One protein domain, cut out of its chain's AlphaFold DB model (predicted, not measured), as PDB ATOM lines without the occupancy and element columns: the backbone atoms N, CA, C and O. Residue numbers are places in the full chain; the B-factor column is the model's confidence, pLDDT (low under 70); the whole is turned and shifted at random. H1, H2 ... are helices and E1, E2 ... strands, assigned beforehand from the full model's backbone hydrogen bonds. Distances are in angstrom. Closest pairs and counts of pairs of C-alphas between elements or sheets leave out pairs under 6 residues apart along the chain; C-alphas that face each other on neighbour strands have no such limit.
ATOM      1  N   LEU A 150      29.773 -14.610  10.013       94.25
ATOM      2  CA  LEU A 150      30.277 -15.708  10.835       94.25
ATOM      3  C   LEU A 150      30.494 -15.326  12.317       94.25
ATOM      4  O   LEU A 150      29.982 -16.057  13.166       94.25
ATOM      5  N   PRO A 151      31.156 -14.206  12.680       93.81
ATOM      6  CA  PRO A 151      31.304 -13.800  14.081       93.81
ATOM      7  C   PRO A 151      29.970 -13.652  14.821       93.81
ATOM      8  O   PRO A 151      29.858 -14.048  15.979       93.81
ATOM      9  N   GLU A 152      28.944 -13.113  14.161       93.00
ATOM     10  CA  GLU A 152      27.618 -12.947  14.764       93.00
ATOM     11  C   GLU A 152      26.908 -14.286  14.973       93.00
ATOM     12  O   GLU A 152      26.198 -14.454  15.962       93.00
ATOM     13  N   ILE A 153      27.136 -15.260  14.087       93.62
ATOM     14  CA  ILE A 153      26.625 -16.628  14.232       93.62
ATOM     15  C   ILE A 153      27.327 -17.353  15.381       93.62
ATOM     16  O   ILE A 153      26.662 -18.024  16.166       93.62
ATOM     17  N   LEU A 154      28.647 -17.196  15.519       94.69
ATOM     18  CA  LEU A 154      29.410 -17.805  16.613       94.69
ATOM     19  C   LEU A 154      28.926 -17.312  17.988       94.69
ATOM     20  O   LEU A 154      28.818 -18.109  18.915       94.69
ATOM     21  N   LYS A 155      28.517 -16.042  18.104       92.81
ATOM     22  CA  LYS A 155      27.913 -15.488  19.332       92.81
ATOM     23  C   LYS A 155      26.541 -16.079  19.686       92.81
ATOM     24  O   LYS A 155      26.116 -15.951  20.830       92.81
ATOM     25  N   GLN A 156      25.833 -16.706  18.741       92.81
ATOM     26  CA  GLN A 156      24.535 -17.346  19.015       92.81
ATOM     27  C   GLN A 156      24.676 -18.673  19.774       92.81
ATOM     28  O   GLN A 156      23.684 -19.199  20.276       92.81
ATOM     29  N   PHE A 157      25.889 -19.229  19.868       94.19
ATOM     30  CA  PHE A 157      26.145 -20.426  20.660       94.19
ATOM     31  C   PHE A 157      26.176 -20.061  22.144       94.19
ATOM     32  O   PHE A 157      27.175 -19.566  22.665       94.19
ATOM     33  N   THR A 158      25.056 -20.291  22.826       92.50
ATOM     34  CA  THR A 158      24.929 -20.019  24.259       92.50
ATOM     35  C   THR A 158      25.873 -20.908  25.077       92.50
ATOM     36  O   THR A 158      26.167 -22.028  24.656       92.50
ATOM     37  N   PRO A 159      26.293 -20.480  26.284       92.69
ATOM     38  CA  PRO A 159      27.123 -21.304  27.166       92.69
ATOM     39  C   PRO A 159      26.553 -22.711  27.403       92.69
ATOM     40  O   PRO A 159      27.278 -23.691  27.290       92.69
ATOM     41  N   SER A 160      25.235 -22.824  27.603       92.69
ATOM     42  CA  SER A 160      24.552 -24.114  27.773       92.69
ATOM     43  C   SER A 160      24.674 -25.032  26.552       92.69
ATOM     44  O   SER A 160      24.824 -26.246  26.690       92.69
ATOM     45  N   LEU A 161      24.621 -24.465  25.342       93.62
ATOM     46  CA  LEU A 161      24.780 -25.226  24.107       93.62
ATOM     47  C   LEU A 161      26.239 -25.645  23.913       93.62
ATOM     48  O   LEU A 161      26.489 -26.762  23.474       93.62
ATOM     49  N   LEU A 162      27.197 -24.782  24.261       95.56
ATOM     50  CA  LEU A 162      28.625 -25.111  24.225       95.56
ATOM     51  C   LEU A 162      28.958 -26.261  25.185       95.56
ATOM     52  O   LEU A 162      29.632 -27.204  24.779       95.56
ATOM     53  N   GLU A 163      28.437 -26.227  26.414       94.81
ATOM     54  CA  GLU A 163      28.573 -27.325  27.385       94.81
ATOM     55  C   GLU A 163      27.953 -28.622  26.843       94.81
ATOM     56  O   GLU A 163      28.578 -29.681  26.878       94.81
ATOM     57  N   SER A 164      26.757 -28.533  26.250       93.56
ATOM     58  CA  SER A 164      26.088 -29.685  25.631       93.56
ATOM     59  C   SER A 164      26.879 -30.250  24.445       93.56
ATOM     60  O   SER A 164      26.898 -31.462  24.239       93.56
ATOM     61  N   ILE A 165      27.553 -29.395  23.664       94.12
ATOM     62  CA  ILE A 165      28.452 -29.816  22.580       94.12
ATOM     63  C   ILE A 165      29.670 -30.541  23.148       94.12
ATOM     64  O   ILE A 165      29.995 -31.620  22.664       94.12
ATOM     65  N   GLN A 166      30.318 -29.983  24.172       93.69
ATOM     66  CA  GLN A 166      31.503 -30.584  24.787       93.69
ATOM     67  C   GLN A 166      31.203 -31.961  25.396       93.69
ATOM     68  O   GLN A 166      32.013 -32.877  25.267       93.69
ATOM     69  N   ASN A 167      30.034 -32.112  26.023       91.62
ATOM     70  CA  ASN A 167      29.619 -33.349  26.686       91.62
ATOM     71  C   ASN A 167      28.917 -34.349  25.750       91.62
ATOM     72  O   ASN A 167      28.514 -35.417  26.201       91.62
ATOM     73  N   ASN A 168      28.770 -34.039  24.453       87.25
ATOM     74  CA  ASN A 168      28.022 -34.845  23.476       87.25
ATOM     75  C   ASN A 168      26.528 -35.055  23.828       87.25
ATOM     76  O   ASN A 168      25.915 -36.041  23.415       87.25
ATOM     77  N   GLU A 169      25.910 -34.108  24.535       90.56
ATOM     78  CA  GLU A 169      24.513 -34.152  25.007       90.56
ATOM     79  C   GLU A 169      23.584 -33.206  24.216       90.56
ATOM     80  O   GLU A 169      22.534 -32.774  24.689       90.56
ATOM     81  N   ILE A 170      23.966 -32.858  22.984       91.06
ATOM     82  CA  ILE A 170      23.282 -31.850  22.162       91.06
ATOM     83  C   ILE A 170      21.820 -32.235  21.889       91.06
ATOM     84  O   ILE A 170      21.524 -33.274  21.289       91.06
ATOM     85  N   SER A 171      20.895 -31.334  22.222       90.81
ATOM     86  CA  SER A 171      19.481 -31.465  21.871       90.81
ATOM     87  C   SER A 171      19.244 -31.227  20.376       90.81
ATOM     88  O   SER A 171      19.585 -30.178  19.825       90.81
ATOM     89  N   ALA A 172      18.566 -32.175  19.720       91.88
ATOM     90  CA  ALA A 172      18.181 -32.060  18.312       91.88
ATOM     91  C   ALA A 172      17.305 -30.827  18.034       91.88
ATOM     92  O   ALA A 172      17.414 -30.214  16.975       91.88
ATOM     93  N   SER A 173      16.441 -30.454  18.983       90.38
ATOM     94  CA  SER A 173      15.558 -29.293  18.844       90.38
ATOM     95  C   SER A 173      16.340 -27.985  18.896       90.38
ATOM     96  O   SER A 173      16.125 -27.112  18.058       90.38
ATOM     97  N   GLU A 174      17.249 -27.847  19.862       90.69
ATOM     98  CA  GLU A 174      18.040 -26.624  20.047       90.69
ATOM     99  C   GLU A 174      18.942 -26.376  18.841       90.69
ATOM    100  O   GLU A 174      18.926 -25.291  18.256       90.69
ATOM    101  N   ILE A 175      19.655 -27.415  18.389       92.81
ATOM    102  CA  ILE A 175      20.512 -27.281  17.215       92.81
ATOM    103  C   ILE A 175      19.696 -27.066  15.936       92.81
ATOM    104  O   ILE A 175      20.097 -26.269  15.091       92.81
ATOM    105  N   SER A 176      18.509 -27.676  15.803       92.62
ATOM    106  CA  SER A 176      17.607 -27.404  14.673       92.62
ATOM    107  C   SER A 176      17.202 -25.940  14.606       92.62
ATOM    108  O   SER A 176      17.199 -25.361  13.520       92.62
ATOM    109  N   GLN A 177      16.850 -25.344  15.746       91.94
ATOM    110  CA  GLN A 177      16.454 -23.941  15.814       91.94
ATOM    111  C   GLN A 177      17.614 -23.030  15.423       91.94
ATOM    112  O   GLN A 177      17.416 -22.130  14.610       91.94
ATOM    113  N   LEU A 178      18.823 -23.304  15.920       93.75
ATOM    114  CA  LEU A 178      20.014 -22.538  15.560       93.75
ATOM    115  C   LEU A 178      20.333 -22.649  14.060       93.75
ATOM    116  O   LEU A 178      20.464 -21.631  13.381       93.75
ATOM    117  N   LEU A 179      20.403 -23.867  13.513       94.00
ATOM    118  CA  LEU A 179      20.683 -24.083  12.088       94.00
ATOM    119  C   LEU A 179      19.624 -23.419  11.195       94.00
ATOM    120  O   LEU A 179      19.958 -22.851  10.156       94.00
ATOM    121  N   GLN A 180      18.348 -23.484  11.582       92.56
ATOM    122  CA  GLN A 180      17.259 -22.858  10.836       92.56
ATOM    123  C   GLN A 180      17.303 -21.329  10.939       92.56
ATOM    124  O   GLN A 180      17.112 -20.651   9.929       92.56
ATOM    125  N   ALA A 181      17.588 -20.784  12.124       92.75
ATOM    126  CA  ALA A 181      17.735 -19.349  12.331       92.75
ATOM    127  C   ALA A 181      18.854 -18.779  11.454       92.75
ATOM    128  O   ALA A 181      18.656 -17.752  10.811       92.75
ATOM    129  N   VAL A 182      19.990 -19.473  11.341       93.50
ATOM    130  CA  VAL A 182      21.090 -19.045  10.464       93.50
ATOM    131  C   VAL A 182      20.676 -19.043   8.990       93.50
ATOM    132  O   VAL A 182      20.906 -18.068   8.281       93.50
ATOM    133  N   THR A 183      20.004 -20.091   8.515       92.62
ATOM    134  CA  THR A 183      19.573 -20.152   7.109       92.62
ATOM    135  C   THR A 183      18.501 -19.113   6.759       92.62
ATOM    136  O   THR A 183      18.437 -18.672   5.612       92.62
ATOM    137  N   VAL A 184      17.642 -18.728   7.707       91.88
ATOM    138  CA  VAL A 184      16.535 -17.786   7.460       91.88
ATOM    139  C   VAL A 184      16.950 -16.329   7.662       91.88
ATOM    140  O   VAL A 184      16.503 -15.469   6.906       91.88
ATOM    141  N   SER A 185      17.787 -16.047   8.661       89.25
ATOM    142  CA  SER A 185      18.093 -14.675   9.084       89.25
ATOM    143  C   SER A 185      19.238 -14.025   8.308       89.25
ATOM    144  O   SER A 185      19.376 -12.806   8.367       89.25
ATOM    145  N   PHE A 186      20.046 -14.803   7.581       89.19
ATOM    146  CA  PHE A 186      21.215 -14.285   6.868       89.19
ATOM    147  C   PHE A 186      21.019 -14.253   5.341       89.19
ATOM    148  O   PHE A 186      20.360 -15.135   4.772       89.19
ATOM    149  N   PRO A 187      21.603 -13.253   4.648       86.50
ATOM    150  CA  PRO A 187      21.596 -13.175   3.191       86.50
ATOM    151  C   PRO A 187      22.121 -14.452   2.535       86.50
ATOM    152  O   PRO A 187      22.959 -15.157   3.086       86.50
ATOM    153  N   HIS A 188      21.628 -14.750   1.332       91.31
ATOM    154  CA  HIS A 188      22.041 -15.912   0.527       91.31
ATOM    155  C   HIS A 188      21.754 -17.293   1.143       91.31
ATOM    156  O   HIS A 188      22.113 -18.301   0.537       91.31
ATOM    157  N   LYS A 189      21.032 -17.355   2.274       93.06
ATOM    158  CA  LYS A 189      20.560 -18.591   2.926       93.06
ATOM    159  C   LYS A 189      21.696 -19.595   3.174       93.06
ATOM    160  O   LYS A 189      21.681 -20.690   2.601       93.06
ATOM    161  N   PRO A 190      22.699 -19.238   3.989       94.31
ATOM    162  CA  PRO A 190      23.849 -20.095   4.186       94.31
ATOM    163  C   PRO A 190      23.472 -21.380   4.930       94.31
ATOM    164  O   PRO A 190      22.539 -21.428   5.739       94.31
ATOM    165  N   SER A 191      24.234 -22.430   4.646       93.81
ATOM    166  CA  SER A 191      24.212 -23.691   5.372       93.81
ATOM    167  C   SER A 191      25.269 -23.648   6.465       93.81
ATOM    168  O   SER A 191      26.452 -23.472   6.175       93.81
ATOM    169  N   LEU A 192      24.839 -23.876   7.701       96.12
ATOM    170  CA  LEU A 192      25.709 -24.053   8.855       96.12
ATOM    171  C   LEU A 192      25.976 -25.550   9.070       96.12
ATOM    172  O   LEU A 192      25.057 -26.370   8.989       96.12
ATOM    173  N   ALA A 193      27.227 -25.908   9.330       97.00
ATOM    174  CA  ALA A 193      27.632 -27.249   9.722       97.00
ATOM    175  C   ALA A 193      28.639 -27.178  10.871       97.00
ATOM    176  O   ALA A 193      29.507 -26.308  10.901       97.00
ATOM    177  N   LEU A 194      28.533 -28.124  11.793       97.38
ATOM    178  CA  LEU A 194      29.443 -28.306  12.914       97.38
ATOM    179  C   LEU A 194      30.264 -29.564  12.706       97.38
ATOM    180  O   LEU A 194      29.722 -30.577  12.266       97.38
ATOM    181  N   LEU A 195      31.538 -29.507  13.071       97.81
ATOM    182  CA  LEU A 195      32.409 -30.667  13.193       97.81
ATOM    183  C   LEU A 195      32.904 -30.749  14.633       97.81
ATOM    184  O   LEU A 195      33.522 -29.810  15.128       97.81
ATOM    185  N   ILE A 196      32.629 -31.863  15.298       96.69
ATOM    186  CA  ILE A 196      32.870 -32.048  16.729       96.69
ATOM    187  C   ILE A 196      33.747 -33.299  16.913       96.69
ATOM    188  O   ILE A 196      33.567 -34.267  16.164       96.69
ATOM    189  N   PRO A 197      34.724 -33.303  17.840       95.06
ATOM    190  CA  PRO A 197      35.484 -34.500  18.191       95.06
ATOM    191  C   PRO A 197      34.567 -35.646  18.627       95.06
ATOM    192  O   PRO A 197      33.587 -35.434  19.333       95.06
ATOM    193  N   ALA A 198      34.880 -36.864  18.194       93.31
ATOM    194  CA  ALA A 198      34.120 -38.060  18.534       93.31
ATOM    195  C   ALA A 198      34.919 -38.982  19.465       93.31
ATOM    196  O   ALA A 198      36.145 -38.903  19.544       93.31
ATOM    197  N   GLU A 199      34.218 -39.897  20.129       90.00
ATOM    198  CA  GLU A 199      34.854 -41.026  20.803       90.00
ATOM    199  C   GLU A 199      35.287 -42.105  19.799       90.00
ATOM    200  O   GLU A 199      34.696 -42.285  18.725       90.00
ATOM    201  N   ALA A 200      36.313 -42.870  20.183       89.38
ATOM    202  CA  ALA A 200      36.805 -43.986  19.390       89.38
ATOM    203  C   ALA A 200      35.663 -44.973  19.055       89.38
ATOM    204  O   ALA A 200      34.851 -45.298  19.923       89.38
ATOM    205  N   PRO A 201      35.592 -45.492  17.815       92.75
ATOM    206  CA  PRO A 201      36.666 -45.524  16.821       92.75
ATOM    207  C   PRO A 201      36.690 -44.332  15.847       92.75
ATOM    208  O   PRO A 201      37.531 -44.311  14.952       92.75
ATOM    209  N   TYR A 202      35.786 -43.361  15.982       94.69
ATOM    210  CA  TYR A 202      35.714 -42.202  15.092       94.69
ATOM    211  C   TYR A 202      36.581 -41.055  15.614       94.69
ATOM    212  O   TYR A 202      36.771 -40.915  16.818       94.69
ATOM    213  N   LYS A 203      37.096 -40.215  14.710       94.06
ATOM    214  CA  LYS A 203      37.849 -39.008  15.089       94.06
ATOM    215  C   LYS A 203      36.916 -37.809  15.251       94.06
ATOM    216  O   LYS A 203      37.060 -37.035  16.191       94.06
ATOM    217  N   TYR A 204      35.935 -37.681  14.355       96.06
ATOM    218  CA  TYR A 204      34.987 -36.567  14.339       96.06
ATOM    219  C   TYR A 204      33.577 -37.017  13.973       96.06
ATOM    220  O   TYR A 204      33.385 -38.039  13.309       96.06
ATOM    221  N   TYR A 205      32.589 -36.196  14.315       95.44
ATOM    222  CA  TYR A 205      31.254 -36.264  13.740       95.44
ATOM    223  C   TYR A 205      30.777 -34.888  13.273       95.44
ATOM    224  O   TYR A 205      31.180 -33.852  13.799       95.44
ATOM    225  N   ARG A 206      29.916 -34.877  12.254       95.75
ATOM    226  CA  ARG A 206      29.333 -33.668  11.670       95.75
ATOM    227  C   ARG A 206      27.845 -33.587  11.946       95.75
ATOM    228  O   ARG A 206      27.117 -34.564  11.742       95.75
ATOM    229  N   ILE A 207      27.408 -32.394  12.332       96.00
ATOM    230  CA  ILE A 207      25.999 -32.024  12.450       96.00
ATOM    231  C   ILE A 207      25.713 -30.895  11.466       96.00
ATOM    232  O   ILE A 207      26.347 -29.845  11.495       96.00
ATOM    233  N   ASP A 208      24.739 -31.108  10.599       94.62
ATOM    234  CA  ASP A 208      24.140 -30.098   9.733       94.62
ATOM    235  C   ASP A 208      22.619 -30.326   9.693       94.62
ATOM    236  O   ASP A 208      22.087 -31.169  10.419       94.62
ATOM    237  N   GLN A 209      21.895 -29.603   8.836       91.69
ATOM    238  CA  GLN A 209      20.442 -29.776   8.720       91.69
ATOM    239  C   GLN A 209      20.031 -31.202   8.312       91.69
ATOM    240  O   GLN A 209      18.923 -31.622   8.627       91.69
ATOM    241  N   GLN A 210      20.899 -31.961   7.637       92.06
ATOM    242  CA  GLN A 210      20.616 -33.336   7.208       92.06
ATOM    243  C   GLN A 210      20.792 -34.344   8.349       92.06
ATOM    244  O   GLN A 210      20.212 -35.429   8.303       92.06
ATOM    245  N   ALA A 211      21.578 -33.993   9.369       92.19
ATOM    246  CA  ALA A 211      21.727 -34.790  10.581       92.19
ATOM    247  C   ALA A 211      20.477 -34.746  11.478       92.19
ATOM    248  O   ALA A 211      20.389 -35.526  12.422       92.19
ATOM    249  N   ILE A 212      19.514 -33.861  11.203       92.88
ATOM    250  CA  ILE A 212      18.283 -33.721  11.982       92.88
ATOM    251  C   ILE A 212      17.166 -34.481  11.281       92.88
ATOM    252  O   ILE A 212      16.738 -34.130  10.182       92.88
ATOM    253  N   LEU A 213      16.683 -35.538  11.928       92.44
ATOM    254  CA  LEU A 213      15.616 -36.391  11.420       92.44
ATOM    255  C   LEU A 213      14.405 -36.330  12.345       92.44
ATOM    256  O   LEU A 213      14.517 -35.979  13.515       92.44
ATOM    257  N   LEU A 214      13.239 -36.679  11.812       92.50
ATOM    258  CA  LEU A 214      12.000 -36.769  12.578       92.50
ATOM    259  C   LEU A 214      11.659 -38.234  12.821       92.50
ATOM    260  O   LEU A 214      11.690 -39.047  11.893       92.50
ATOM    261  N   ASP A 215      11.332 -38.572  14.063       91.19
ATOM    262  CA  ASP A 215      10.834 -39.902  14.400       91.19
ATOM    263  C   ASP A 215       9.372 -40.094  13.933       91.19
ATOM    264  O   ASP A 215       8.753 -39.219  13.316       91.19
ATOM    265  N   LYS A 216       8.780 -41.255  14.245       92.44
ATOM    266  CA  LYS A 216       7.377 -41.558  13.900       92.44
ATOM    267  C   LYS A 216       6.370 -40.577  14.522       92.44
ATOM    268  O   LYS A 216       5.281 -40.413  13.977       92.44
ATOM    269  N   ASN A 217       6.735 -39.933  15.627       92.38
ATOM    270  CA  ASN A 217       5.918 -38.981  16.373       92.38
ATOM    271  C   ASN A 217       6.249 -37.519  16.026       92.38
ATOM    272  O   ASN A 217       5.722 -36.613  16.669       92.38
ATOM    273  N   ARG A 218       7.075 -37.273  14.996       89.75
ATOM    274  CA  ARG A 218       7.570 -35.945  14.587       89.75
ATOM    275  C   ARG A 218       8.439 -35.248  15.640       89.75
ATOM    276  O   ARG A 218       8.544 -34.023  15.627       89.75
ATOM    277  N   VAL A 219       9.077 -36.007  16.520       89.69
ATOM    278  CA  VAL A 219      10.084 -35.491  17.448       89.69
ATOM    279  C   VAL A 219      11.435 -35.464  16.725       89.69
ATOM    280  O   VAL A 219      11.824 -36.480  16.137       89.69
ATOM    281  N   PRO A 220      12.148 -34.322  16.716       91.06
ATOM    282  CA  PRO A 220      13.469 -34.244  16.114       91.06
ATOM    283  C   PRO A 220      14.480 -35.063  16.918       91.06
ATOM    284  O   PRO A 220      14.513 -34.997  18.146       91.06
ATOM    285  N   TYR A 221      15.334 -35.804  16.219       93.06
ATOM    286  CA  TYR A 221      16.471 -36.520  16.786       93.06
ATOM    287  C   TYR A 221      17.706 -36.359  15.895       93.06
ATOM    288  O   TYR A 221      17.598 -36.098  14.693       93.06
ATOM    289  N   LEU A 222      18.891 -36.517  16.489       93.44
ATOM    290  CA  LEU A 222      20.159 -36.401  15.779       93.44
ATOM    291  C   LEU A 222      20.620 -37.748  15.232       93.44
ATOM    292  O   LEU A 222      20.663 -38.755  15.937       93.44
ATOM    293  N   LYS A 223      21.035 -37.736  13.970       94.75
ATOM    294  CA  LYS A 223      21.791 -38.799  13.320       94.75
ATOM    295  C   LYS A 223      23.043 -38.191  12.675       94.75
ATOM    296  O   LYS A 223      23.040 -37.942  11.467       94.75
ATOM    297  N   PRO A 224      24.094 -37.917  13.470       93.12
ATOM    298  CA  PRO A 224      25.321 -37.315  12.965       93.12
ATOM    299  C   PRO A 224      26.026 -38.196  11.932       93.12
ATOM    300  O   PRO A 224      25.868 -39.420  11.906       93.12
ATOM    301  N   GLN A 225      26.838 -37.562  11.091       94.12
ATOM    302  CA  GLN A 225      27.729 -38.254  10.159       94.12
ATOM    303  C   GLN A 225      29.097 -38.413  10.816       94.12
ATOM    304  O   GLN A 225      29.733 -37.410  11.126       94.12
ATOM    305  N   PHE A 226      29.545 -39.645  11.033       94.56
ATOM    306  CA  PHE A 226      30.816 -39.934  11.698       94.56
ATOM    307  C   PHE A 226      31.949 -40.149  10.690       94.56
ATOM    308  O   PHE A 226      31.742 -40.760   9.639       94.56
ATOM    309  N   TYR A 227      33.151 -39.694  11.041       93.75
ATOM    310  CA  TYR A 227      34.352 -39.785  10.216       93.75
ATOM    311  C   TYR A 227      35.492 -40.444  10.988       93.75
ATOM    312  O   TYR A 227      35.852 -40.018  12.087       93.75
ATOM    313  N   PHE A 228      36.083 -41.472  10.379       91.69
ATOM    314  CA  PHE A 228      37.376 -42.011  10.803       91.69
ATOM    315  C   PHE A 228      38.511 -41.072  10.373       91.69
ATOM    316  O   PHE A 228      39.396 -40.756  11.161       91.69
ATOM    317  N   GLU A 229      38.427 -40.584   9.137       90.44
ATOM    318  CA  GLU A 229      39.374 -39.677   8.488       90.44
ATOM    319  C   GLU A 229      38.660 -38.868   7.393       90.44
ATOM    320  O   GLU A 229      37.546 -39.219   6.981       90.44
ATOM    321  N   PHE A 230      39.286 -37.788   6.917       93.19
ATOM    322  CA  PHE A 230      38.792 -37.046   5.756       93.19
ATOM    323  C   PHE A 230      39.371 -37.613   4.457       93.19
ATOM    324  O   PHE A 230      40.514 -38.066   4.448       93.19
ATOM    325  N   PRO A 231      38.642 -37.538   3.325       89.31
ATOM    326  CA  PRO A 231      39.118 -38.099   2.059       89.31
ATOM    327  C   PRO A 231      40.386 -37.443   1.511       89.31
ATOM    328  O   PRO A 231      41.078 -38.040   0.690       89.31
ATOM    329  N   THR A 232      40.667 -36.199   1.908       92.88
ATOM    330  CA  THR A 232      41.853 -35.474   1.451       92.88
ATOM    331  C   THR A 232      42.767 -35.138   2.621       92.88
ATOM    332  O   THR A 232      42.324 -34.695   3.685       92.88
ATOM    333  N   GLN A 233      44.070 -35.312   2.401       92.25
ATOM    334  CA  GLN A 233      45.087 -34.944   3.382       92.25
ATOM    335  C   GLN A 233      45.060 -33.437   3.670       92.25
ATOM    336  O   GLN A 233      45.152 -33.037   4.824       92.25
ATOM    337  N   LEU A 234      44.831 -32.610   2.642       92.69
ATOM    338  CA  LEU A 234      44.711 -31.159   2.789       92.69
ATOM    339  C   LEU A 234      43.573 -30.763   3.745       92.69
ATOM    340  O   LEU A 234      43.774 -29.923   4.616       92.69
ATOM    341  N   GLU A 235      42.390 -31.376   3.618       94.69
ATOM    342  CA  GLU A 235      41.279 -31.128   4.549       94.69
ATOM    343  C   GLU A 235      41.645 -31.544   5.977       94.69
ATOM    344  O   GLU A 235      41.376 -30.798   6.915       94.69
ATOM    345  N   THR A 236      42.317 -32.688   6.133       94.44
ATOM    346  CA  THR A 236      42.789 -33.169   7.440       94.44
ATOM    347  C   THR A 236      43.751 -32.174   8.089       94.44
ATOM    348  O   THR A 236      43.563 -31.808   9.245       94.44
ATOM    349  N   GLU A 237      44.738 -31.675   7.341       93.62
ATOM    350  CA  GLU A 237      45.720 -30.702   7.831       93.62
ATOM    351  C   GLU A 237      45.075 -29.374   8.242       93.62
ATOM    352  O   GLU A 237      45.441 -28.798   9.269       93.62
ATOM    353  N   ILE A 238      44.103 -28.883   7.467       94.00
ATOM    354  CA  ILE A 238      43.363 -27.660   7.799       94.00
ATOM    355  C   ILE A 238      42.546 -27.868   9.078       94.00
ATOM    356  O   ILE A 238      42.611 -27.039   9.985       94.00
ATOM    357  N   VAL A 239      41.802 -28.973   9.175       95.31
ATOM    358  CA  VAL A 239      40.976 -29.292  10.347       95.31
ATOM    359  C   VAL A 239      41.832 -29.436  11.608       95.31
ATOM    360  O   VAL A 239      41.506 -28.843  12.636       95.31
ATOM    361  N   ASP A 240      42.957 -30.148  11.530       94.44
ATOM    362  CA  ASP A 240      43.862 -30.347  12.666       94.44
ATOM    363  C   ASP A 240      44.489 -29.020  13.140       94.44
ATOM    364  O   ASP A 240      44.579 -28.767  14.348       94.44
ATOM    365  N   LYS A 241      44.857 -28.118  12.215       94.19
ATOM    366  CA  LYS A 241      45.314 -26.756  12.556       94.19
ATOM    367  C   LYS A 241      44.229 -25.940  13.255       94.19
ATOM    368  O   LYS A 241      44.519 -25.291  14.261       94.19
ATOM    369  N   LEU A 242      42.991 -25.997  12.764       94.75
ATOM    370  CA  LEU A 242      41.869 -25.266  13.358       94.75
ATOM    371  C   LEU A 242      41.558 -25.760  14.777       94.75
ATOM    372  O   LEU A 242      41.414 -24.941  15.685       94.75
ATOM    373  N   PHE A 243      41.544 -27.079  15.007       95.38
ATOM    374  CA  PHE A 243      41.397 -27.642  16.357       95.38
ATOM    375  C   PHE A 243      42.577 -27.303  17.276       95.38
ATOM    376  O   PHE A 243      42.396 -27.151  18.482       95.38
ATOM    377  N   SER A 244      43.767 -27.089  16.711       93.75
ATOM    378  CA  SER A 244      44.934 -26.565  17.436       93.75
ATOM    379  C   SER A 244      44.869 -25.049  17.684       93.75
ATOM    380  O   SER A 244      45.805 -24.471  18.237       93.75
ATOM    381  N   GLY A 245      43.789 -24.378  17.267       90.62
ATOM    382  CA  GLY A 245      43.596 -22.941  17.444       90.62
ATOM    383  C   GLY A 245      44.440 -22.073  16.508       90.62
ATOM    384  O   GLY A 245      44.730 -20.930  16.856       90.62
ATOM    385  N   GLN A 246      44.851 -22.602  15.355       91.06
ATOM    386  CA  GLN A 246      45.620 -21.886  14.336       91.06
ATOM    387  C   GLN A 246      44.748 -21.583  13.113       91.06
ATOM    388  O   GLN A 246      43.844 -22.346  12.775       91.06
ATOM    389  N   THR A 247      45.032 -20.478  12.421       88.19
ATOM    390  CA  THR A 247      44.448 -20.213  11.101       88.19
ATOM    391  C   THR A 247      45.092 -21.098  10.041       88.19
ATOM    392  O   THR A 247      46.235 -21.544  10.173       88.19
ATOM    393  N   SER A 248      44.366 -21.338   8.954       86.00
ATOM    394  CA  SER A 248      44.919 -21.987   7.773       86.00
ATOM    395  C   SER A 248      44.352 -21.327   6.530       86.00
ATOM    396  O   SER A 248      43.145 -21.101   6.451       86.00
ATOM    397  N   SER A 249      45.225 -21.067   5.562       85.88
ATOM    398  CA  SER A 249      44.846 -20.636   4.226       85.88
ATOM    399  C   SER A 249      45.344 -21.628   3.180       85.88
ATOM    400  O   SER A 249      46.333 -22.333   3.390       85.88
ATOM    401  N   THR A 250      44.631 -21.722   2.063       85.56
ATOM    402  CA  THR A 250      45.018 -22.551   0.926       85.56
ATOM    403  C   THR A 250      44.549 -21.930  -0.381       85.56
ATOM    404  O   THR A 250      43.379 -21.616  -0.541       85.56
ATOM    405  N   GLU A 251      45.454 -21.797  -1.345       85.94
ATOM    406  CA  GLU A 251      45.125 -21.338  -2.704       85.94
ATOM    407  C   GLU A 251      44.674 -22.494  -3.612       85.94
ATOM    408  O   GLU A 251      44.287 -22.290  -4.761       85.94
ATOM    409  N   THR A 252      44.731 -23.732  -3.111       88.75
ATOM    410  CA  THR A 252      44.281 -24.904  -3.867       88.75
ATOM    411  C   THR A 252      42.790 -25.133  -3.687       88.75
ATOM    412  O   THR A 252      42.245 -25.015  -2.588       88.75
ATOM    413  N   ALA A 253      42.128 -25.493  -4.788       89.25
ATOM    414  CA  ALA A 253      40.729 -25.884  -4.772       89.25
ATOM    415  C   ALA A 253      40.544 -27.129  -3.896       89.25
ATOM    416  O   ALA A 253      41.079 -28.202  -4.180       89.25
ATOM    417  N   LEU A 254      39.742 -26.980  -2.853       90.50
ATOM    418  CA  LEU A 254      39.343 -28.009  -1.917       90.50
ATOM    419  C   LEU A 254      37.821 -28.134  -1.952       90.50
ATOM    420  O   LEU A 254      37.086 -27.243  -1.530       90.50
ATOM    421  N   ASN A 255      37.352 -29.278  -2.435       89.69
ATOM    422  CA  ASN A 255      35.953 -29.685  -2.354       89.69
ATOM    423  C   ASN A 255      35.837 -30.870  -1.388       89.69
ATOM    424  O   ASN A 255      35.557 -31.997  -1.800       89.69
ATOM    425  N   GLY A 256      36.154 -30.607  -0.119       91.06
ATOM    426  CA  GLY A 256      36.141 -31.584   0.963       91.06
ATOM    427  C   GLY A 256      34.735 -31.962   1.421       91.06
ATOM    428  O   GLY A 256      33.716 -31.517   0.876       91.06
ATOM    429  N   VAL A 257      34.669 -32.816   2.439       92.06
ATOM    430  CA  VAL A 257      33.387 -33.255   3.015       92.06
ATOM    431  C   VAL A 257      32.840 -32.222   3.998       92.06
ATOM    432  O   VAL A 257      31.630 -31.978   4.022       92.06
ATOM    433  N   PHE A 258      33.724 -31.589   4.765       94.62
ATOM    434  CA  PHE A 258      33.418 -30.519   5.704       94.62
ATOM    435  C   PHE A 258      33.793 -29.144   5.133       94.62
ATOM    436  O   PHE A 258      32.926 -28.273   5.071       94.62
ATOM    437  N   ILE A 259      35.031 -28.959   4.660       93.12
ATOM    438  CA  ILE A 259      35.523 -27.673   4.133       93.12
ATOM    439  C   ILE A 259      35.441 -27.660   2.608       93.12
ATOM    440  O   ILE A 259      36.022 -28.508   1.929       93.12
ATOM    441  N   LYS A 260      34.743 -26.662   2.053       92.75
ATOM    442  CA  LYS A 260      34.631 -26.452   0.604       92.75
ATOM    443  C   LYS A 260      34.936 -25.011   0.251       92.75
ATOM    444  O   LYS A 260      34.080 -24.152   0.396       92.75
ATOM    445  N   ASN A 261      36.123 -24.763  -0.282       91.75
ATOM    446  CA  ASN A 261      36.545 -23.410  -0.632       91.75
ATOM    447  C   ASN A 261      36.250 -23.031  -2.095       91.75
ATOM    448  O   ASN A 261      36.496 -21.906  -2.513       91.75
ATOM    449  N   THR A 262      35.688 -23.960  -2.875       91.38
ATOM    450  CA  THR A 262      35.173 -23.708  -4.232       91.38
ATOM    451  C   THR A 262      33.763 -23.101  -4.230       91.38
ATOM    452  O   THR A 262      33.133 -22.962  -5.277       91.38
ATOM    453  N   LEU A 263      33.223 -22.838  -3.042       92.44
ATOM    454  CA  LEU A 263      31.954 -22.171  -2.784       92.44
ATOM    455  C   LEU A 263      32.241 -20.981  -1.855       92.44
ATOM    456  O   LEU A 263      33.188 -21.073  -1.070       92.44
ATOM    457  N   PRO A 264      31.429 -19.908  -1.885       93.88
ATOM    458  CA  PRO A 264      31.538 -18.860  -0.885       93.88
ATOM    459  C   PRO A 264      31.312 -19.467   0.499       93.88
ATOM    460  O   PRO A 264      30.255 -20.057   0.763       93.88
ATOM    461  N   SER A 265      32.325 -19.395   1.353       94.00
ATOM    462  CA  SER A 265      32.320 -20.056   2.647       94.00
ATOM    463  C   SER A 265      33.277 -19.404   3.630       94.00
ATOM    464  O   SER A 265      34.313 -18.873   3.255       94.00
ATOM    465  N   SER A 266      32.952 -19.479   4.910       94.38
ATOM    466  CA  SER A 266      33.857 -19.106   5.989       94.38
ATOM    467  C   SER A 266      33.768 -20.147   7.094       94.38
ATOM    468  O   SER A 266      32.772 -20.866   7.217       94.38
ATOM    469  N   TRP A 267      34.821 -20.261   7.891       94.00
ATOM    470  CA  TRP A 267      34.869 -21.207   8.995       94.00
ATOM    471  C   TRP A 267      35.521 -20.605  10.228       94.00
ATOM    472  O   TRP A 267      36.321 -19.674  10.163       94.00
ATOM    473  N   GLY A 268      35.144 -21.142  11.377       95.06
ATOM    474  CA  GLY A 268      35.588 -20.682  12.680       95.06
ATOM    475  C   GLY A 268      35.622 -21.822  13.678       95.06
ATOM    476  O   GLY A 268      35.435 -22.992  13.336       95.06
ATOM    477  N   ILE A 269      35.867 -21.462  14.926       96.69
ATOM    478  CA  ILE A 269      35.978 -22.386  16.046       96.69
ATOM    479  C   ILE A 269      34.981 -22.011  17.138       96.69
ATOM    480  O   ILE A 269      34.649 -20.842  17.314       96.69
ATOM    481  N   LEU A 270      34.529 -23.008  17.889       97.12
ATOM    482  CA  LEU A 270      33.838 -22.809  19.157       97.12
ATOM    483  C   LEU A 270      34.776 -23.173  20.293       97.12
ATOM    484  O   LEU A 270      35.422 -24.227  20.264       97.12
ATOM    485  N   ARG A 271      34.832 -22.299  21.294       96.06
ATOM    486  CA  ARG A 271      35.612 -22.480  22.507       96.06
ATOM    487  C   ARG A 271      34.735 -22.481  23.743       96.06
ATOM    488  O   ARG A 271      33.823 -21.668  23.880       96.06
ATOM    489  N   LEU A 272      35.107 -23.357  24.664       94.81
ATOM    490  CA  LEU A 272      34.633 -23.370  26.038       94.81
ATOM    491  C   LEU A 272      35.851 -23.579  26.939       94.81
ATOM    492  O   LEU A 272      36.708 -24.408  26.635       94.81
ATOM    493  N   ASP A 273      35.998 -22.744  27.968       90.75
ATOM    494  CA  ASP A 273      37.134 -22.768  28.903       90.75
ATOM    495  C   ASP A 273      38.525 -22.779  28.232       90.75
ATOM    496  O   ASP A 273      39.476 -23.413  28.686       90.75
ATOM    497  N   GLY A 274      38.652 -22.062  27.111       87.81
ATOM    498  CA  GLY A 274      39.900 -21.938  26.353       87.81
ATOM    499  C   GLY A 274      40.245 -23.134  25.457       87.81
ATOM    500  O   GLY A 274      41.231 -23.060  24.723       87.81
ATOM    501  N   GLN A 275      39.438 -24.197  25.455       92.94
ATOM    502  CA  GLN A 275      39.605 -25.362  24.584       92.94
ATOM    503  C   GLN A 275      38.713 -25.259  23.347       92.94
ATOM    504  O   GLN A 275      37.575 -24.805  23.440       92.94
ATOM    505  N   VAL A 276      39.215 -25.688  22.184       95.88
ATOM    506  CA  VAL A 276      38.406 -25.780  20.959       95.88
ATOM    507  C   VAL A 276      37.560 -27.048  21.022       95.88
ATOM    508  O   VAL A 276      38.101 -28.150  20.984       95.88
ATOM    509  N   ILE A 277      36.241 -26.885  21.099       96.38
ATOM    510  CA  ILE A 277      35.293 -28.002  21.236       96.38
ATOM    511  C   ILE A 277      34.629 -28.380  19.910       96.38
ATOM    512  O   ILE A 277      34.180 -29.508  19.747       96.38
ATOM    513  N   ALA A 278      34.574 -27.460  18.943       97.19
ATOM    514  CA  ALA A 278      34.002 -27.723  17.627       97.19
ATOM    515  C   ALA A 278      34.544 -26.754  16.574       97.19
ATOM    516  O   ALA A 278      34.950 -25.633  16.891       97.19
ATOM    517  N   LEU A 279      34.488 -27.168  15.309       97.50
ATOM    518  CA  LEU A 279      34.643 -26.283  14.160       97.50
ATOM    519  C   LEU A 279      33.277 -25.940  13.584       97.50
ATOM    520  O   LEU A 279      32.374 -26.777  13.534       97.50
ATOM    521  N   VAL A 280      33.164 -24.719  13.084       97.12
ATOM    522  CA  VAL A 280      31.963 -24.200  12.441       97.12
ATOM    523  C   VAL A 280      32.282 -23.913  10.990       97.12
ATOM    524  O   VAL A 280      33.231 -23.193  10.703       97.12
ATOM    525  N   TYR A 281      31.482 -24.452  10.082       96.56
ATOM    526  CA  TYR A 281      31.538 -24.151   8.661       96.56
ATOM    527  C   TYR A 281      30.238 -23.478   8.233       96.56
ATOM    528  O   TYR A 281      29.146 -23.992   8.487       96.56
ATOM    529  N   LEU A 282      30.361 -22.342   7.558       96.00
ATOM    530  CA  LEU A 282      29.260 -21.573   7.005       96.00
ATOM    531  C   LEU A 282      29.476 -21.446   5.499       96.00
ATOM    532  O   LEU A 282      30.448 -20.838   5.068       96.00
ATOM    533  N   GLY A 283      28.586 -22.020   4.691       94.62
ATOM    534  CA  GLY A 283      28.756 -22.033   3.236       94.62
ATOM    535  C   GLY A 283      27.477 -21.735   2.473       94.62
ATOM    536  O   GLY A 283      26.384 -22.116   2.889       94.62
ATOM    537  N   VAL A 284      27.615 -21.099   1.312       94.88
ATOM    538  CA  VAL A 284      26.512 -20.816   0.389       94.88
ATOM    539  C   VAL A 284      26.633 -21.715  -0.831       94.88
ATOM    540  O   VAL A 284      27.696 -21.845  -1.434       94.88
ATOM    541  N   ASN A 285      25.524 -22.331  -1.241       91.75
ATOM    542  CA  ASN A 285      25.486 -23.122  -2.468       91.75
ATOM    543  C   ASN A 285      25.420 -22.204  -3.699       91.75
ATOM    544  O   ASN A 285      24.370 -22.039  -4.318       91.75
ATOM    545  N   TYR A 286      26.555 -21.600  -4.038       89.81
ATOM    546  CA  TYR A 286      26.740 -20.789  -5.233       89.81
ATOM    547  C   TYR A 286      27.807 -21.425  -6.120       89.81
ATOM    548  O   TYR A 286      28.944 -21.621  -5.700       89.81
ATOM    549  N   ARG A 287      27.437 -21.768  -7.356       82.25
ATOM    550  CA  ARG A 287      28.346 -22.402  -8.314       82.25
ATOM    551  C   ARG A 287      28.824 -21.376  -9.320       82.25
ATOM    552  O   ARG A 287      28.023 -20.873 -10.105       82.25
ATOM    553  N   CYS A 288      30.126 -21.122  -9.327       81.12
ATOM    554  CA  CYS A 288      30.725 -20.357 -10.405       81.12
ATOM    555  C   CYS A 288      30.720 -21.135 -11.729       81.12
ATOM    556  O   CYS A 288      30.738 -22.373 -11.723       81.12
ATOM    557  N   PRO A 289      30.720 -20.421 -12.869       76.06
ATOM    558  CA  PRO A 289      31.022 -21.008 -14.166       76.06
ATOM    559  C   PRO A 289      32.355 -21.762 -14.119       76.06
ATOM    560  O   PRO A 289      33.289 -21.348 -13.430       76.06
ATOM    561  N   GLN A 290      32.446 -22.879 -14.840       67.75
ATOM    562  CA  GLN A 290      33.698 -23.628 -14.938       67.75
ATOM    563  C   GLN A 290      34.757 -22.795 -15.663       67.75
ATOM    564  O   GLN A 290      34.451 -22.133 -16.656       67.75
ATOM    565  N   ALA A 291      36.000 -22.877 -15.186       66.06
ATOM    566  CA  ALA A 291      37.139 -22.303 -15.885       66.06
ATOM    567  C   ALA A 291      37.216 -22.874 -17.309       66.06
ATOM    568  O   ALA A 291      36.981 -24.063 -17.540       66.06
ATOM    569  N   THR A 292      37.541 -22.014 -18.266       63.31
ATOM    570  CA  THR A 292      37.706 -22.385 -19.676       63.31
ATOM    571  C   THR A 292      39.161 -22.171 -20.085       63.31
ATOM    572  O   THR A 292      39.912 -21.500 -19.381       63.31
ATOM    573  N   GLU A 293      39.586 -22.691 -21.241       57.84
ATOM    574  CA  GLU A 293      40.957 -22.478 -21.749       57.84
ATOM    575  C   GLU A 293      41.347 -20.990 -21.861       57.84
ATOM    576  O   GLU A 293      42.527 -20.648 -21.825       57.84
ATOM    577  N   LEU A 294      40.353 -20.104 -21.982       51.75
ATOM    578  CA  LEU A 294      40.524 -18.662 -22.149       51.75
ATOM    579  C   LEU A 294      40.476 -17.883 -20.825       51.75
ATOM    580  O   LEU A 294      40.924 -16.739 -20.800       51.75
ATOM    581  N   ILE A 295      39.931 -18.461 -19.750       56.50
ATOM    582  CA  ILE A 295      39.716 -17.767 -18.472       56.50
ATOM    583  C   ILE A 295      40.075 -18.716 -17.331       56.50
ATOM    584  O   ILE A 295      39.336 -19.655 -17.017       56.50
ATOM    585  N   LYS A 296      41.243 -18.461 -16.740       57.47
ATOM    586  CA  LYS A 296      41.866 -19.313 -15.717       57.47
ATOM    587  C   LYS A 296      41.420 -18.981 -14.295       57.47
ATOM    588  O   LYS A 296      41.635 -19.800 -13.404       57.47
ATOM    589  N   ASP A 297      40.816 -17.814 -14.094       62.59
ATOM    590  CA  ASP A 297      40.379 -17.374 -12.775       62.59
ATOM    591  C   ASP A 297      39.259 -18.285 -12.284       62.59
ATOM    592  O   ASP A 297      38.234 -18.485 -12.948       62.59
ATOM    593  N   SER A 298      39.495 -18.876 -11.121       71.88
ATOM    594  CA  SER A 298      38.583 -19.810 -10.481       71.88
ATOM    595  C   SER A 298      38.084 -19.201  -9.183       71.88
ATOM    596  O   SER A 298      38.812 -18.511  -8.474       71.88
ATOM    597  N   CYS A 299      36.812 -19.440  -8.893       85.50
ATOM    598  CA  CYS A 299      36.206 -19.019  -7.645       85.50
ATOM    599  C   CYS A 299      36.689 -19.925  -6.516       85.50
ATOM    600  O   CYS A 299      36.099 -20.974  -6.248       85.50
ATOM    601  N   ILE A 300      37.808 -19.533  -5.921       89.25
ATOM    602  CA  ILE A 300      38.425 -20.202  -4.787       89.25
ATOM    603  C   ILE A 300      38.555 -19.165  -3.684       89.25
ATOM    604  O   ILE A 300      39.121 -18.092  -3.883       89.25
ATOM    605  N   HIS A 301      38.032 -19.497  -2.513       89.38
ATOM    606  CA  HIS A 301      38.310 -18.759  -1.298       89.38
ATOM    607  C   HIS A 301      39.560 -19.328  -0.628       89.38
ATOM    608  O   HIS A 301      39.686 -20.538  -0.453       89.38
ATOM    609  N   SER A 302      40.500 -18.477  -0.229       88.06
ATOM    610  CA  SER A 302      41.734 -18.968   0.390       88.06
ATOM    611  C   SER A 302      41.560 -19.408   1.842       88.06
ATOM    612  O   SER A 302      42.514 -19.892   2.440       88.06
ATOM    613  N   GLY A 303      40.368 -19.263   2.419       86.62
ATOM    614  CA  GLY A 303      40.127 -19.389   3.848       86.62
ATOM    615  C   GLY A 303      40.150 -18.041   4.572       86.62
ATOM    616  O   GLY A 303      40.646 -17.049   4.036       86.62
ATOM    617  N   PRO A 304      39.571 -17.986   5.781       85.56
ATOM    618  CA  PRO A 304      39.445 -16.761   6.549       85.56
ATOM    619  C   PRO A 304      40.826 -16.243   6.966       85.56
ATOM    620  O   PRO A 304      41.696 -17.002   7.401       85.56
ATOM    621  N   LEU A 305      41.019 -14.926   6.861       83.94
ATOM    622  CA  LEU A 305      42.287 -14.264   7.196       83.94
ATOM    623  C   LEU A 305      42.609 -14.319   8.696       83.94
ATOM    624  O   LEU A 305      43.774 -14.266   9.090       83.94
ATOM    625  N   ALA A 306      41.577 -14.419   9.532       87.38
ATOM    626  CA  ALA A 306      41.676 -14.500  10.979       87.38
ATOM    627  C   ALA A 306      40.914 -15.722  11.504       87.38
ATOM    628  O   ALA A 306      39.997 -16.230  10.863       87.38
ATOM    629  N   LEU A 307      41.288 -16.185  12.696       89.62
ATOM    630  CA  LEU A 307      40.576 -17.267  13.363       89.62
ATOM    631  C   LEU A 307      39.342 -16.690  14.054       89.62
ATOM    632  O   LEU A 307      39.465 -16.017  15.078       89.62
ATOM    633  N   TYR A 308      38.164 -16.955  13.502       92.00
ATOM    634  CA  TYR A 308      36.907 -16.549  14.121       92.00
ATOM    635  C   TYR A 308      36.532 -17.494  15.264       92.00
ATOM    636  O   TYR A 308      36.598 -18.712  15.111       92.00
TER     637      TYR A 308
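AT A GLANCE: This is residues 150 to 308 of the 310 residues of an uncharacterized protein of Symploca sp. SIO3C6 (UniProt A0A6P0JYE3). A strongly twisted wall of five strands is covered on one face by the helices H1, H2 and H3, while H4 meets it with one end; the small hairpin E3 and E4 packs on the first part of H3. Residues 292 to 297, in a long loop after E7, stick out far from the body and add to the length. The printed part has 159 residues, with H1 H2 H3 E1 E2 E3 E4 E5 H4 E6 E7 along the chain and both sheets antiparallel, the larger in the order E5 E2 E1 E7 E6. The class is mixed, helices and strands, though under half of the residues are in named elements. The whole is compact, with a radius of gyration of the C-alphas of 16.2 A, yet elongated, spanning 55 by 32 by 30 A.

HOW THE PARTS SIT: The inner strands E1, residues 191 to 197, and E7, residues 275 to 283, are antiparallel at 154 degrees, with N 193 and O 281 at 2.8 A. E6, residues 265 to 272, is an edge strand and makes a hairpin with E7, N 270 and O 278 being 2.8 A apart. E2, residues 204 to 207, makes a hairpin with E1, N 196 and O 205 at 2.9 A; its other neighbour is the edge strand E5, residues 225 to 227, N 206 and O 225 at 2.8 A. H2, residues 159 to 166, and H3, residues 172 to 185, on the same face of this sheet, make two layers, helices over one face of a sheet. H2 runs across the strands, at 78 degrees to E7 on the local plane; its closest C-alphas to E7 are those of Gln 166 and Ile 277, 5.8 A. H3's closest C-alphas to E1 are those of Leu 179 and Leu 192, 6.0 A. H1, residues 150 to 154, is on the same face, at a height over the sheet of 8.0 A. H4, residues 233 to 243, only grazes the sheet with residues 239 to 243, the C-alphas of Phe 243 and Val 276 coming closest at 5.8 A. E3, residues 212 to 214, and E4, residues 220 to 222, form a hairpin, N 221 and O 213 at 2.8 A; the closest C-alphas of H3 and E4 are those of Ala 172 and Tyr 221, 5.0 A. In H1, H2, H3 and H4 every O i to N i+4 pair is within hydrogen-bond range.

IN THESE COORDINATES: H1 begins at C-alpha 150 (30.277, -15.708, 10.835). E7 is 24.2 A long, E6 23.7 A, E1 20.2 A, H3 19.7 A and H4 15.3 A. E7 ends at C-alpha 283 (28.756, -22.033, 3.236).

THE WHOLE: The two C-alphas farthest apart are those of Asn 217 and Leu 294, 55.6 A. The printed part has no cut; the link H4 to E6, 21 residues, is long. Residues 290 to 297 have pLDDT under 70.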